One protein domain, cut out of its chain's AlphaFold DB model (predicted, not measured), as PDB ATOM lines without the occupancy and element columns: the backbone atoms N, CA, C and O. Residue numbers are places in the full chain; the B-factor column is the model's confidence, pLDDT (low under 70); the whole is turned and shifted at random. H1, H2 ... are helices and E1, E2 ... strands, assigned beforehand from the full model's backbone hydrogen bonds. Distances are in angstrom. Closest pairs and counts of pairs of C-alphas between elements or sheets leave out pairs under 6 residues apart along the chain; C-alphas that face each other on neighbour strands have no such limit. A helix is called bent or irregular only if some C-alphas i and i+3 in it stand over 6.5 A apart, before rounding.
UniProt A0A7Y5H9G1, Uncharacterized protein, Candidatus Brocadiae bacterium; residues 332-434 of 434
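What this domain is: This is residues 332 to 434 of the 434 residues of an uncharacterized protein of Candidatus Brocadiae bacterium (UniProt A0A7Y5H9G1). Two long helices, H2 and H3, run opposite ways as a loose helical hairpin with its turn at one end of a rod; the short helix H1 packs beside H2 partway along it, and a small two-strand hairpin, E1 and E2, caps the other end of the rod. The printed part has 103 residues, with three named helices and two named strands in the order H1, E1, E2, H2, H3; the sheet E1 - E2 is antiparallel. The class is mostly helix. The whole is loose, with a radius of gyration of the C-alphas of 17.4 A, and the C-alphas span 62 by 19 by 19 A.

Where its parts are: Look first at the strands: E1 covers residues 351 to 353, from C-alpha 351 at (225.812, 362.957, 280.723), and E2 covers residues 359 to 361. Then find H2, residues 363 to 396, which is 49.9 A long and begins at C-alpha 363, at (219.049, 368.081, 283.312). H3, residues 398 to 433, runs 45.9 A to C-alpha 433 at (215.433, 357.697, 281.580). H3 has a kink of 82 degrees near residue 405 and is irregular, with C-alphas 403 and 406 at 7.7 A. H1, residues 332 to 341, is 14.1 A long.

How they stand to each other: Start at the hairpin of E1 and E2, antiparallel at 142 degrees: N 352 and O 360, and N 360 and O 352, are within hydrogen-bond range at 2.8 A each. From there look to H2: its closest C-alpha to E1 is that of Gly 365, 6.6 A from Met 351. On the other long helix, the C-alphas of Lys 432 in H3 and Val 360 in E2 are the closest of these two elements, at 7.1 A. H2 and H3 form a helical hairpin and only just touch, with 3 pairs of C-alphas within 8 A, the closest being Gln 394 and Phe 401 at 6.3 A; they run opposite ways at a shallow tilt of 28 degrees. H1 touches H2, at residues 375 to 387 of H2 alone, the closest C-alphas being Ala 339 and Phe 376 at 5.0 A, opposite ways at a shallow tilt of 22 degrees. H1 and H3 are close but not clearly touching: the C-alphas of Phe 336 and Ile 411 are 7.5 A apart. H1, H2 and H3 make an up and down bundle, each helix running against the one before it. In H1 and H2 every O i to N i+4 pair is within hydrogen-bond range; in H3, 24 of 32 are.

The domain as a whole: Look to the two ends of the rod for the farthest C-alphas, Ala 355 and Glu 399, 62.3 A apart. Residues 395 to 400, of which 398 to 400 belong to H3, stand free. The printed part has no cut and no long link. The mean pLDDT of the printed part is 86.2, and residues 433 to 434 are under 70.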
ATOM      1  N   ALA A 332     209.632 367.567 250.494       92.25
ATOM      2  CA  ALA A 332     210.255 366.333 250.952       92.25
ATOM      3  C   ALA A 332     211.745 366.537 251.253       92.25
ATOM      4  O   ALA A 332     212.208 366.110 252.306       92.25
ATOM      5  N   ASP A 333     212.487 367.223 250.384       92.00
ATOM      6  CA  ASP A 333     213.904 367.517 250.614       92.00
ATOM      7  C   ASP A 333     214.122 368.438 251.831       92.00
ATOM      8  O   ASP A 333     214.990 368.179 252.667       92.00
ATOM      9  N   GLU A 334     213.288 369.468 252.001       93.50
ATOM     10  CA  GLU A 334     213.315 370.345 253.177       93.50
ATOM     11  C   GLU A 334     213.039 369.557 254.468       93.50
ATOM     12  O   GLU A 334     213.790 369.665 255.444       93.50
ATOM     13  N   CYS A 335     212.018 368.693 254.459       92.94
ATOM     14  CA  CYS A 335     211.691 367.857 255.609       92.94
ATOM     15  C   CYS A 335     212.763 366.807 255.898       92.94
ATOM     16  O   CYS A 335     213.072 366.539 257.060       92.94
ATOM     17  N   PHE A 336     213.360 366.238 254.855       90.69
ATOM     18  CA  PHE A 336     214.455 365.288 254.956       90.69
ATOM     19  C   PHE A 336     215.690 365.928 255.596       90.69
ATOM     20  O   PHE A 336     216.216 365.399 256.579       90.69
ATOM     21  N   ARG A 337     216.103 367.110 255.124       90.88
ATOM     22  CA  ARG A 337     217.214 367.870 255.717       90.88
ATOM     23  C   ARG A 337     216.922 368.284 257.161       90.88
ATOM     24  O   ARG A 337     217.796 368.144 258.015       90.88
ATOM     25  N   GLY A 338     215.694 368.714 257.458       91.31
ATOM     26  CA  GLY A 338     215.254 369.029 258.821       91.31
ATOM     27  C   GLY A 338     215.305 367.820 259.762       91.31
ATOM     28  O   GLY A 338     215.835 367.915 260.872       91.31
ATOM     29  N   ALA A 339     214.834 366.657 259.304       89.44
ATOM     30  CA  ALA A 339     214.898 365.409 260.059       89.44
ATOM     31  C   ALA A 339     216.348 364.953 260.293       89.44
ATOM     32  O   ALA A 339     216.683 364.521 261.393       89.44
ATOM     33  N   LEU A 340     217.230 365.089 259.298       87.00
ATOM     34  CA  LEU A 340     218.654 364.788 259.461       87.00
ATOM     35  C   LEU A 340     219.330 365.722 260.472       87.00
ATOM     36  O   LEU A 340     220.051 365.242 261.342       87.00
ATOM     37  N   ALA A 341     219.070 367.029 260.412       88.25
ATOM     38  CA  ALA A 341     219.650 368.001 261.342       88.25
ATOM     39  C   ALA A 341     219.165 367.811 262.793       88.25
ATOM     40  O   ALA A 341     219.912 368.041 263.748       88.25
ATOM     41  N   ALA A 342     217.918 367.366 262.970       87.19
ATOM     42  CA  ALA A 342     217.341 367.037 264.271       87.19
ATOM     43  C   ALA A 342     217.660 365.603 264.738       87.19
ATOM     44  O   ALA A 342     217.264 365.219 265.836       87.19
ATOM     45  N   SER A 343     218.360 364.804 263.923       85.62
ATOM     46  CA  SER A 343     218.662 363.407 264.225       85.62
ATOM     47  C   SER A 343     219.492 363.288 265.509       85.62
ATOM     48  O   SER A 343     220.622 363.781 265.561       85.62
ATOM     49  N   PRO A 344     218.993 362.584 266.538       80.56
ATOM     50  CA  PRO A 344     219.712 362.423 267.791       80.56
ATOM     51  C   PRO A 344     220.834 361.375 267.721       80.56
ATOM     52  O   PRO A 344     221.650 361.330 268.636       80.56
ATOM     53  N   LEU A 345     220.897 360.557 266.661       78.50
ATOM     54  CA  LEU A 345     221.918 359.512 266.476       78.50
ATOM     55  C   LEU A 345     223.343 360.063 266.405       78.50
ATOM     56  O   LEU A 345     224.266 359.450 266.929       78.50
ATOM     57  N   ASP A 346     223.506 361.203 265.737       74.94
ATOM     58  CA  ASP A 346     224.817 361.771 265.419       74.94
ATOM     59  C   ASP A 346     225.236 362.848 266.447       74.94
ATOM     60  O   ASP A 346     226.311 363.443 266.344       74.94
ATOM     61  N   LYS A 347     224.401 363.095 267.469       81.44
ATOM     62  CA  LYS A 347     224.599 364.132 268.490       81.44
ATOM     63  C   LYS A 347     225.106 363.549 269.807       81.44
ATOM     64  O   LYS A 347     224.770 362.433 270.199       81.44
ATOM     65  N   ARG A 348     225.915 364.336 270.524       78.94
ATOM     66  CA  ARG A 348     226.383 364.011 271.880       78.94
ATOM     67  C   ARG A 348     225.667 364.895 272.890       78.94
ATOM     68  O   ARG A 348     225.755 366.113 272.800       78.94
ATOM     69  N   TYR A 349     225.012 364.266 273.858       84.50
ATOM     70  CA  TYR A 349     224.317 364.948 274.946       84.50
ATOM     71  C   TYR A 349     225.160 364.926 276.219       84.50
ATOM     72  O   TYR A 349     225.944 364.001 276.439       84.50
ATOM     73  N   GLU A 350     224.992 365.937 277.068       84.00
ATOM     74  CA  GLU A 350     225.655 365.987 278.368       84.00
ATOM     75  C   GLU A 350     225.156 364.850 279.278       84.00
ATOM     76  O   GLU A 350     223.953 364.673 279.499       84.00
ATOM     77  N   MET A 351     226.095 364.082 279.832       83.62
ATOM     78  CA  MET A 351     225.812 362.957 280.723       83.62
ATOM     79  C   MET A 351     226.722 362.994 281.951       83.62
ATOM     80  O   MET A 351     227.866 363.438 281.883       83.62
ATOM     81  N   THR A 352     226.225 362.480 283.071       83.44
ATOM     82  CA  THR A 352     226.956 362.320 284.334       83.44
ATOM     83  C   THR A 352     226.772 360.913 284.880       83.44
ATOM     84  O   THR A 352     225.730 360.292 284.676       83.44
ATOM     85  N   THR A 353     227.758 360.406 285.610       83.69
ATOM     86  CA  THR A 353     227.638 359.126 286.312       83.69
ATOM     87  C   THR A 353     227.024 359.361 287.687       83.69
ATOM     88  O   THR A 353     227.544 360.152 288.471       83.69
ATOM     89  N   ASN A 354     225.909 358.696 287.986       80.06
ATOM     90  CA  ASN A 354     225.281 358.787 289.301       80.06
ATOM     91  C   ASN A 354     226.065 357.987 290.364       80.06
ATOM     92  O   ASN A 354     226.951 357.196 290.042       80.06
ATOM     93  N   ALA A 355     225.703 358.149 291.642       76.06
ATOM     94  CA  ALA A 355     226.353 357.460 292.765       76.06
ATOM     95  C   ALA A 355     226.303 355.914 292.681       76.06
ATOM     96  O   ALA A 355     227.087 355.237 293.335       76.06
ATOM     97  N   GLY A 356     225.410 355.354 291.855       78.94
ATOM     98  CA  GLY A 356     225.310 353.919 291.569       78.94
ATOM     99  C   GLY A 356     226.111 353.459 290.345       78.94
ATOM    100  O   GLY A 356     225.874 352.357 289.853       78.94
ATOM    101  N   GLY A 357     227.002 354.298 289.805       79.31
ATOM    102  CA  GLY A 357     227.860 353.968 288.664       79.31
ATOM    103  C   GLY A 357     227.159 353.971 287.299       79.31
ATOM    104  O   GLY A 357     227.765 353.563 286.310       79.31
ATOM    105  N   ARG A 358     225.897 354.418 287.204       79.06
ATOM    106  CA  ARG A 358     225.153 354.479 285.935       79.06
ATOM    107  C   ARG A 358     225.300 355.845 285.278       79.06
ATOM    108  O   ARG A 358     225.087 356.872 285.919       79.06
ATOM    109  N   THR A 359     225.595 355.852 283.983       78.31
ATOM    110  CA  THR A 359     225.603 357.061 283.154       78.31
ATOM    111  C   THR A 359     224.169 357.506 282.862       78.31
ATOM    112  O   THR A 359     223.407 356.776 282.229       78.31
ATOM    113  N   VAL A 360     223.811 358.705 283.316       80.19
ATOM    114  CA  VAL A 360     222.498 359.343 283.143       80.19
ATOM    115  C   VAL A 360     222.666 360.720 282.498       80.19
ATOM    116  O   VAL A 360     223.742 361.307 282.571       80.19
ATOM    117  N   PHE A 361     221.627 361.244 281.852       81.56
ATOM    118  CA  PHE A 361     221.659 362.596 281.285       81.56
ATOM    119  C   PHE A 361     221.756 363.658 282.389       81.56
ATOM    120  O   PHE A 361     221.164 363.495 283.458       81.56
ATOM    121  N   THR A 362     222.455 364.767 282.125       84.12
ATOM    122  CA  THR A 362     222.280 365.979 282.943       84.12
ATOM    123  C   THR A 362     220.888 366.573 282.680       84.12
ATOM    124  O   THR A 362     220.309 366.303 281.627       84.12
ATOM    125  N   PRO A 363     220.328 367.412 283.574       82.75
ATOM    126  CA  PRO A 363     219.049 368.081 283.312       82.75
ATOM    127  C   PRO A 363     219.032 368.852 281.986       82.75
ATOM    128  O   PRO A 363     218.045 368.810 281.257       82.75
ATOM    129  N   LYS A 364     220.157 369.495 281.648       85.75
ATOM    130  CA  LYS A 364     220.349 370.200 280.381       85.75
ATOM    131  C   LYS A 364     220.438 369.233 279.196       85.75
ATOM    132  O   LYS A 364     219.656 369.357 278.266       85.75
ATOM    133  N   GLY A 365     221.299 368.213 279.269       84.88
ATOM    134  CA  GLY A 365     221.423 367.201 278.213       84.88
ATOM    135  C   GLY A 365     220.127 366.423 277.957       84.88
ATOM    136  O   GLY A 365     219.877 365.995 276.832       84.88
ATOM    137  N   LEU A 366     219.280 366.269 278.980       84.25
ATOM    138  CA  LEU A 366     217.943 365.697 278.853       84.25
ATOM    139  C   LEU A 366     216.978 366.636 278.119       84.25
ATOM    140  O   LEU A 366     216.259 366.178 277.232       84.25
ATOM    141  N   ALA A 367     216.952 367.919 278.486       85.44
ATOM    142  CA  ALA A 367     216.122 368.912 277.809       85.44
ATOM    143  C   ALA A 367     216.489 369.006 276.318       85.44
ATOM    144  O   ALA A 367     215.613 368.861 275.468       85.44
ATOM    145  N   ASP A 368     217.787 369.098 276.012       87.50
ATOM    146  CA  ASP A 368     218.304 369.149 274.640       87.50
ATOM    147  C   ASP A 368     217.895 367.897 273.834       87.50
ATOM    148  O   ASP A 368     217.410 367.999 272.706       87.50
ATOM    149  N   PHE A 369     218.005 366.701 274.429       87.69
ATOM    150  CA  PHE A 369     217.569 365.451 273.793       87.69
ATOM    151  C   PHE A 369     216.057 365.407 273.527       87.69
ATOM    152  O   PHE A 369     215.621 364.947 272.470       87.69
ATOM    153  N   GLN A 370     215.237 365.853 274.482       87.44
ATOM    154  CA  GLN A 370     213.781 365.878 274.323       87.44
ATOM    155  C   GLN A 370     213.346 366.869 273.237       87.44
ATOM    156  O   GLN A 370     212.434 366.563 272.461       87.44
ATOM    157  N   ASP A 371     214.023 368.012 273.145       89.25
ATOM    158  CA  ASP A 371     213.787 369.026 272.120       89.25
ATOM    159  C   ASP A 371     214.159 368.523 270.727       89.25
ATOM    160  O   ASP A 371     213.343 368.615 269.800       89.25
ATOM    161  N   ASP A 372     215.328 367.899 270.587       88.62
ATOM    162  CA  ASP A 372     215.767 367.281 269.337       88.62
ATOM    163  C   ASP A 372     214.830 366.154 268.905       88.62
ATOM    164  O   ASP A 372     214.387 366.116 267.759       88.62
ATOM    165  N   LYS A 373     214.428 365.280 269.834       88.19
ATOM    166  CA  LYS A 373     213.460 364.211 269.565       88.19
ATOM    167  C   LYS A 373     212.124 364.758 269.060       88.19
ATOM    168  O   LYS A 373     211.555 364.224 268.107       88.19
ATOM    169  N   ARG A 374     211.589 365.795 269.708       90.88
ATOM    170  CA  ARG A 374     210.328 366.433 269.306       90.88
ATOM    171  C   ARG A 374     210.444 367.059 267.916       90.88
ATOM    172  O   ARG A 374     209.550 366.881 267.086       90.88
ATOM    173  N   THR A 375     211.554 367.743 267.657       91.25
ATOM    174  CA  THR A 375     211.847 368.373 266.364       91.25
ATOM    175  C   THR A 375     211.989 367.321 265.265       91.25
ATOM    176  O   THR A 375     211.356 367.440 264.215       91.25
ATOM    177  N   PHE A 376     212.723 366.240 265.537       90.56
ATOM    178  CA  PHE A 376     212.865 365.092 264.649       90.56
ATOM    179  C   PHE A 376     211.509 364.487 264.293       90.56
ATOM    180  O   PHE A 376     211.191 364.365 263.116       90.56
ATOM    181  N   ASN A 377     210.680 364.161 265.289       90.38
ATOM    182  CA  ASN A 377     209.365 363.560 265.053       90.38
ATOM    183  C   ASN A 377     208.450 364.466 264.217       90.38
ATOM    184  O   ASN A 377     207.688 363.969 263.392       90.38
ATOM    185  N   THR A 378     208.546 365.784 264.404       93.94
ATOM    186  CA  THR A 378     207.767 366.764 263.634       93.94
ATOM    187  C   THR A 378     208.176 366.764 262.162       93.94
ATOM    188  O   THR A 378     207.321 366.656 261.285       93.94
ATOM    189  N   TRP A 379     209.478 366.859 261.878       93.94
ATOM    190  CA  TRP A 379     209.990 366.813 260.506       93.94
ATOM    191  C   TRP A 379     209.764 365.458 259.848       93.94
ATOM    192  O   TRP A 379     209.345 365.394 258.697       93.94
ATOM    193  N   PHE A 380     209.986 364.377 260.595       91.75
ATOM    194  CA  PHE A 380     209.790 363.018 260.120       91.75
ATOM    195  C   PHE A 380     208.327 362.741 259.758       91.75
ATOM    196  O   PHE A 380     208.074 362.158 258.711       91.75
ATOM    197  N   GLY A 381     207.367 363.186 260.578       91.81
ATOM    198  CA  GLY A 381     205.941 363.037 260.272       91.81
ATOM    199  C   GLY A 381     205.555 363.727 258.962       91.81
ATOM    200  O   GLY A 381     204.946 363.107 258.096       91.81
ATOM    201  N   LYS A 382     205.999 364.976 258.766       93.19
ATOM    202  CA  LYS A 382     205.770 365.713 257.511       93.19
ATOM    203  C   LYS A 382     206.446 365.056 256.308       93.19
ATOM    204  O   LYS A 382     205.856 365.009 255.228       93.19
ATOM    205  N   LEU A 383     207.673 364.559 256.486       93.00
ATOM    206  CA  LEU A 383     208.398 363.832 255.448       93.00
ATOM    207  C   LEU A 383     207.634 362.573 255.033       93.00
ATOM    208  O   LEU A 383     207.469 362.350 253.842       93.00
ATOM    209  N   ASP A 384     207.165 361.777 255.996       92.25
ATOM    210  CA  ASP A 384     206.404 360.552 255.736       92.25
ATOM    211  C   ASP A 384     205.110 360.863 254.980       92.25
ATOM    212  O   ASP A 384     204.903 360.327 253.897       92.25
ATOM    213  N   GLU A 385     204.303 361.817 255.453       92.88
ATOM    214  CA  GLU A 385     203.078 362.247 254.762       92.88
ATOM    215  C   GLU A 385     203.341 362.695 253.314       92.88
ATOM    216  O   GLU A 385     202.654 362.265 252.384       92.88
ATOM    217  N   THR A 386     204.360 363.534 253.108       92.81
ATOM    218  CA  THR A 386     204.732 364.041 251.775       92.81
ATOM    219  C   THR A 386     205.230 362.911 250.877       92.81
ATOM    220  O   THR A 386     204.881 362.841 249.698       92.81
ATOM    221  N   PHE A 387     206.021 361.994 251.431       92.12
ATOM    222  CA  PHE A 387     206.594 360.883 250.689       92.12
ATOM    223  C   PHE A 387     205.541 359.841 250.296       92.12
ATOM    224  O   PHE A 387     205.556 359.371 249.160       92.12
ATOM    225  N   GLN A 388     204.576 359.534 251.172       92.44
ATOM    226  CA  GLN A 388     203.445 358.668 250.819       92.44
ATOM    227  C   GLN A 388     202.618 359.254 249.668       92.44
ATOM    228  O   GLN A 388     202.197 358.519 248.775       92.44
ATOM    229  N   GLU A 389     202.430 360.576 249.635       92.31
ATOM    230  CA  GLU A 389     201.736 361.226 248.522       92.31
ATOM    231  C   GLU A 389     202.526 361.132 247.207       92.31
ATOM    232  O   GLU A 389     201.951 360.832 246.159       92.31
ATOM    233  N   ILE A 390     203.849 361.317 247.254       92.75
ATOM    234  CA  ILE A 390     204.730 361.101 246.094       92.75
ATOM    235  C   ILE A 390     204.592 359.665 245.575       92.75
ATOM    236  O   ILE A 390     204.432 359.464 244.371       92.75
ATOM    237  N   LEU A 391     204.595 358.668 246.465       91.81
ATOM    238  CA  LEU A 391     204.433 357.262 246.089       91.81
ATOM    239  C   LEU A 391     203.060 356.985 245.462       91.81
ATOM    240  O   LEU A 391     202.994 356.312 244.432       91.81
ATOM    241  N   ARG A 392     201.980 357.553 246.017       93.69
ATOM    242  CA  ARG A 392     200.625 357.459 245.443       93.69
ATOM    243  C   ARG A 392     200.589 357.981 244.008       93.69
ATOM    244  O   ARG A 392     199.941 357.393 243.141       93.69
ATOM    245  N   LEU A 393     201.233 359.119 243.757       92.19
ATOM    246  CA  LEU A 393     201.294 359.716 242.425       92.19
ATOM    247  C   LEU A 393     202.178 358.898 241.479       92.19
ATOM    248  O   LEU A 393     201.782 358.676 240.337       92.19
ATOM    249  N   GLN A 394     203.315 358.395 241.960       92.06
ATOM    250  CA  GLN A 394     204.225 357.550 241.188       92.06
ATOM    251  C   GLN A 394     203.560 356.244 240.738       92.06
ATOM    252  O   GLN A 394     203.754 355.823 239.603       92.06
ATOM    253  N   GLU A 395     202.760 355.615 241.598       92.81
ATOM    254  CA  GLU A 395     202.017 354.401 241.252       92.81
ATOM    255  C   GLU A 395     201.039 354.647 240.090       92.81
ATOM    256  O   GLU A 395     200.897 353.810 239.199       92.81
ATOM    257  N   LYS A 396     200.396 355.822 240.056       89.62
ATOM    258  CA  LYS A 396     199.411 356.186 239.022       89.62
ATOM    259  C   LYS A 396     200.023 356.775 237.744       89.62
ATOM    260  O   LYS A 396     199.411 356.674 236.671       89.62
ATOM    261  N   PHE A 397     201.178 357.431 237.859       91.31
ATOM    262  CA  PHE A 397     201.840 358.193 236.793       91.31
ATOM    263  C   PHE A 397     203.366 357.989 236.825       91.31
ATOM    264  O   PHE A 397     204.107 358.950 237.029       91.31
ATOM    265  N   PRO A 398     203.868 356.758 236.621       90.75
ATOM    266  CA  PRO A 398     205.285 356.444 236.819       90.75
ATOM    267  C   PRO A 398     206.220 357.246 235.904       90.75
ATOM    268  O   PRO A 398     207.281 357.685 236.344       90.75
ATOM    269  N   GLU A 399     205.801 357.494 234.662       91.19
ATOM    270  CA  GLU A 399     206.574 358.227 233.648       91.19
ATOM    271  C   GLU A 399     206.904 359.667 234.070       91.19
ATOM    272  O   GLU A 399     207.944 360.209 233.700       91.19
ATOM    273  N   GLU A 400     206.056 360.279 234.901       91.69
ATOM    274  CA  GLU A 400     206.222 361.668 235.341       91.69
ATOM    275  C   GLU A 400     207.307 361.833 236.418       91.69
ATOM    276  O   GLU A 400     207.753 362.950 236.679       91.69
ATOM    277  N   PHE A 401     207.771 360.728 237.014       90.69
ATOM    278  CA  PHE A 401     208.756 360.714 238.102       90.69
ATOM    279  C   PHE A 401     210.156 360.246 237.677       90.69
ATOM    280  O   PHE A 401     211.043 360.125 238.527       90.69
ATOM    281  N   GLU A 402     210.397 359.980 236.387       88.19
ATOM    282  CA  GLU A 402     211.697 359.464 235.928       88.19
ATOM    283  C   GLU A 402     212.862 360.412 236.252       88.19
ATOM    284  O   GLU A 402     213.939 359.965 236.644       88.19
ATOM    285  N   LYS A 403     212.642 361.734 236.206       86.19
ATOM    286  CA  LYS A 403     213.682 362.725 236.542       86.19
ATOM    287  C   LYS A 403     214.003 362.786 238.042       86.19
ATOM    288  O   LYS A 403     215.023 363.345 238.424       86.19
ATOM    289  N   GLN A 404     213.140 362.237 238.892       87.94
ATOM    290  CA  GLN A 404     213.194 362.325 240.355       87.94
ATOM    291  C   GLN A 404     213.619 360.995 240.995       87.94
ATOM    292  O   GLN A 404     213.687 360.880 242.219       87.94
ATOM    293  N   LYS A 405     213.910 359.979 240.179       85.25
ATOM    294  CA  LYS A 405     214.205 358.608 240.607       85.25
ATOM    295  C   LYS A 405     215.376 358.511 241.585       85.25
ATOM    296  O   LYS A 405     215.302 357.747 242.548       85.25
ATOM    297  N   GLU A 406     216.427 359.295 241.365       85.25
ATOM    298  CA  GLU A 406     217.609 359.330 242.234       85.25
ATOM    299  C   GLU A 406     217.270 359.903 243.613       85.25
ATOM    300  O   GLU A 406     217.462 359.221 244.619       85.25
ATOM    301  N   ALA A 407     216.646 361.086 243.658       82.81
ATOM    302  CA  ALA A 407     216.208 361.720 244.902       82.81
ATOM    303  C   ALA A 407     215.244 360.823 245.702       82.81
ATOM    304  O   ALA A 407     215.395 360.641 246.910       82.81
ATOM    305  N   MET A 408     214.290 360.173 245.027       85.25
ATOM    306  CA  MET A 408     213.404 359.205 245.679       85.25
ATOM    307  C   MET A 408     214.161 357.992 246.229       85.25
ATOM    308  O   MET A 408     213.788 357.460 247.273       85.25
ATOM    309  N   THR A 409     215.214 357.537 245.548       89.00
ATOM    310  CA  THR A 409     216.035 356.412 246.017       89.00
ATOM    311  C   THR A 409     216.770 356.765 247.307       89.00
ATOM    312  O   THR A 409     216.829 355.939 248.216       89.00
ATOM    313  N   GLU A 410     217.287 357.987 247.425       86.25
ATOM    314  CA  GLU A 410     217.926 358.458 248.658       86.25
ATOM    315  C   GLU A 410     216.942 358.545 249.823       86.25
ATOM    316  O   GLU A 410     217.223 358.022 250.904       86.25
ATOM    317  N   ILE A 411     215.756 359.112 249.590       85.56
ATOM    318  CA  ILE A 411     214.704 359.169 250.611       85.56
ATOM    319  C   ILE A 411     214.305 357.746 251.036       85.56
ATOM    320  O   ILE A 411     214.254 357.459 252.230       85.56
ATOM    321  N   ARG A 412     214.122 356.804 250.096       89.38
ATOM    322  CA  ARG A 412     213.837 355.392 250.431       89.38
ATOM    323  C   ARG A 412     214.919 354.773 251.309       89.38
ATOM    324  O   ARG A 412     214.573 354.132 252.299       89.38
ATOM    325  N   LYS A 413     216.197 354.991 250.985       88.81
ATOM    326  CA  LYS A 413     217.326 354.515 251.801       88.81
ATOM    327  C   LYS A 413     217.298 355.107 253.206       88.81
ATOM    328  O   LYS A 413     217.554 354.406 254.178       88.81
ATOM    329  N   PHE A 414     216.941 356.381 253.351       85.12
ATOM    330  CA  PHE A 414     216.765 356.973 254.674       85.12
ATOM    331  C   PHE A 414     215.683 356.256 255.491       85.12
ATOM    332  O   PHE A 414     215.928 355.912 256.652       85.12
ATOM    333  N   PHE A 415     214.523 355.988 254.881       87.06
ATOM    334  CA  PHE A 415     213.427 355.260 255.525       87.06
ATOM    335  C   PHE A 415     213.789 353.811 255.879       87.06
ATOM    336  O   PHE A 415     213.388 353.343 256.945       87.06
ATOM    337  N   SER A 416     214.544 353.104 255.033       87.81
ATOM    338  CA  SER A 416     214.939 351.715 255.300       87.81
ATOM    339  C   SER A 416     216.084 351.596 256.302       87.81
ATOM    340  O   SER A 416     216.041 350.727 257.171       87.81
ATOM    341  N   ASP A 417     217.087 352.469 256.208       86.94
ATOM    342  CA  ASP A 417     218.377 352.246 256.865       86.94
ATOM    343  C   ASP A 417     218.514 353.087 258.137       86.94
ATOM    344  O   ASP A 417     218.919 352.586 259.188       86.94
ATOM    345  N   ARG A 418     218.159 354.379 258.072       83.56
ATOM    346  CA  ARG A 418     218.366 355.311 259.192       83.56
ATOM    347  C   ARG A 418     217.192 355.328 260.160       83.56
ATOM    348  O   ARG A 418     217.419 355.262 261.365       83.56
ATOM    349  N   VAL A 419     215.948 355.389 259.678       85.38
ATOM    350  CA  VAL A 419     214.754 355.520 260.542       85.38
ATOM    351  C   VAL A 419     214.661 354.434 261.624       85.38
ATOM    352  O   VAL A 419     214.416 354.793 262.782       85.38
ATOM    353  N   PRO A 420     214.893 353.136 261.333       89.06
ATOM    354  CA  PRO A 420     214.877 352.104 262.368       89.06
ATOM    355  C   PRO A 420     215.942 352.331 263.445       89.06
ATOM    356  O   PRO A 420     215.636 352.224 264.633       89.06
ATOM    357  N   ALA A 421     217.157 352.722 263.045       86.19
ATOM    358  CA  ALA A 421     218.240 353.035 263.972       86.19
ATOM    359  C   ALA A 421     217.897 354.245 264.857       86.19
ATOM    360  O   ALA A 421     218.130 354.201 266.066       86.19
ATOM    361  N   ILE A 422     217.274 355.291 264.293       83.38
ATOM    362  CA  ILE A 422     216.858 356.481 265.058       83.38
ATOM    363  C   ILE A 422     215.824 356.079 266.109       83.38
ATOM    364  O   ILE A 422     215.954 356.419 267.283       83.38
ATOM    365  N   ARG A 423     214.804 355.316 265.701       83.81
ATOM    366  CA  ARG A 423     213.747 354.846 266.606       83.81
ATOM    367  C   ARG A 423     214.302 353.951 267.707       83.81
ATOM    368  O   ARG A 423     213.898 354.095 268.858       83.81
ATOM    369  N   GLN A 424     215.232 353.056 267.382       86.69
ATOM    370  CA  GLN A 424     215.891 352.215 268.378       86.69
ATOM    371  C   GLN A 424     216.679 353.058 269.385       86.69
ATOM    372  O   GLN A 424     216.494 352.881 270.588       86.69
ATOM    373  N   PHE A 425     217.479 354.018 268.912       83.56
ATOM    374  CA  PHE A 425     218.224 354.934 269.775       83.56
ATOM    375  C   PHE A 425     217.300 355.726 270.708       83.56
ATOM    376  O   PHE A 425     217.544 355.792 271.913       83.56
ATOM    377  N   LEU A 426     216.205 356.276 270.173       82.00
ATOM    378  CA  LEU A 426     215.197 356.997 270.952       82.00
ATOM    379  C   LEU A 426     214.576 356.114 272.046       82.00
ATOM    380  O   LEU A 426     214.461 356.549 273.192       82.00
ATOM    381  N   ASN A 427     214.230 354.868 271.715       82.62
ATOM    382  CA  ASN A 427     213.665 353.909 272.666       82.62
ATOM    383  C   ASN A 427     214.671 353.504 273.756       82.62
ATOM    384  O   ASN A 427     214.303 353.382 274.925       82.62
ATOM    385  N   ASP A 428     215.936 353.288 273.398       81.31
ATOM    386  CA  ASP A 428     216.984 352.927 274.356       81.31
ATOM    387  C   ASP A 428     217.326 354.101 275.285       81.31
ATOM    388  O   ASP A 428     217.541 353.897 276.483       81.31
ATOM    389  N   ALA A 429     217.311 355.334 274.773       76.50
ATOM    390  CA  ALA A 429     217.448 356.542 275.579       76.50
ATOM    391  C   ALA A 429     216.273 356.709 276.559       76.50
ATOM    392  O   ALA A 429     216.500 356.965 277.738       76.50
ATOM    393  N   GLU A 430     215.029 356.469 276.126       74.94
ATOM    394  CA  GLU A 430     213.859 356.457 277.018       74.94
ATOM    395  C   GLU A 430     213.949 355.398 278.119       74.94
ATOM    396  O   GLU A 430     213.548 355.653 279.253       74.94
ATOM    397  N   ARG A 431     214.482 354.209 277.818       76.75
ATOM    398  CA  ARG A 431     214.697 353.171 278.838       76.75
ATOM    399  C   ARG A 431     215.756 353.560 279.859       76.75
ATOM    400  O   ARG A 431     215.650 353.125 280.991       76.75
ATOM    401  N   LYS A 432     216.769 354.339 279.470       70.06
ATOM    402  CA  LYS A 432     217.779 354.873 280.399       70.06
ATOM    403  C   LYS A 432     217.245 356.027 281.255       70.06
ATOM    404  O   LYS A 432     217.886 356.378 282.241       70.06
ATOM    405  N   LEU A 433     216.120 356.626 280.854       66.38
ATOM    406  CA  LEU A 433     215.433 357.697 281.580       66.38
ATOM    407  C   LEU A 433     214.439 357.189 282.630       66.38
ATOM    408  O   LEU A 433     214.198 357.900 283.603       66.38
ATOM    409  N   LYS A 434     213.858 356.004 282.417       62.91
ATOM    410  CA  LYS A 434     213.015 355.288 283.386       62.91
ATOM    411  C   LYS A 434     213.877 354.501 284.367       62.91
ATOM    412  O   LYS A 434     213.459 354.410 285.539       62.91
TER     413      LYS A 434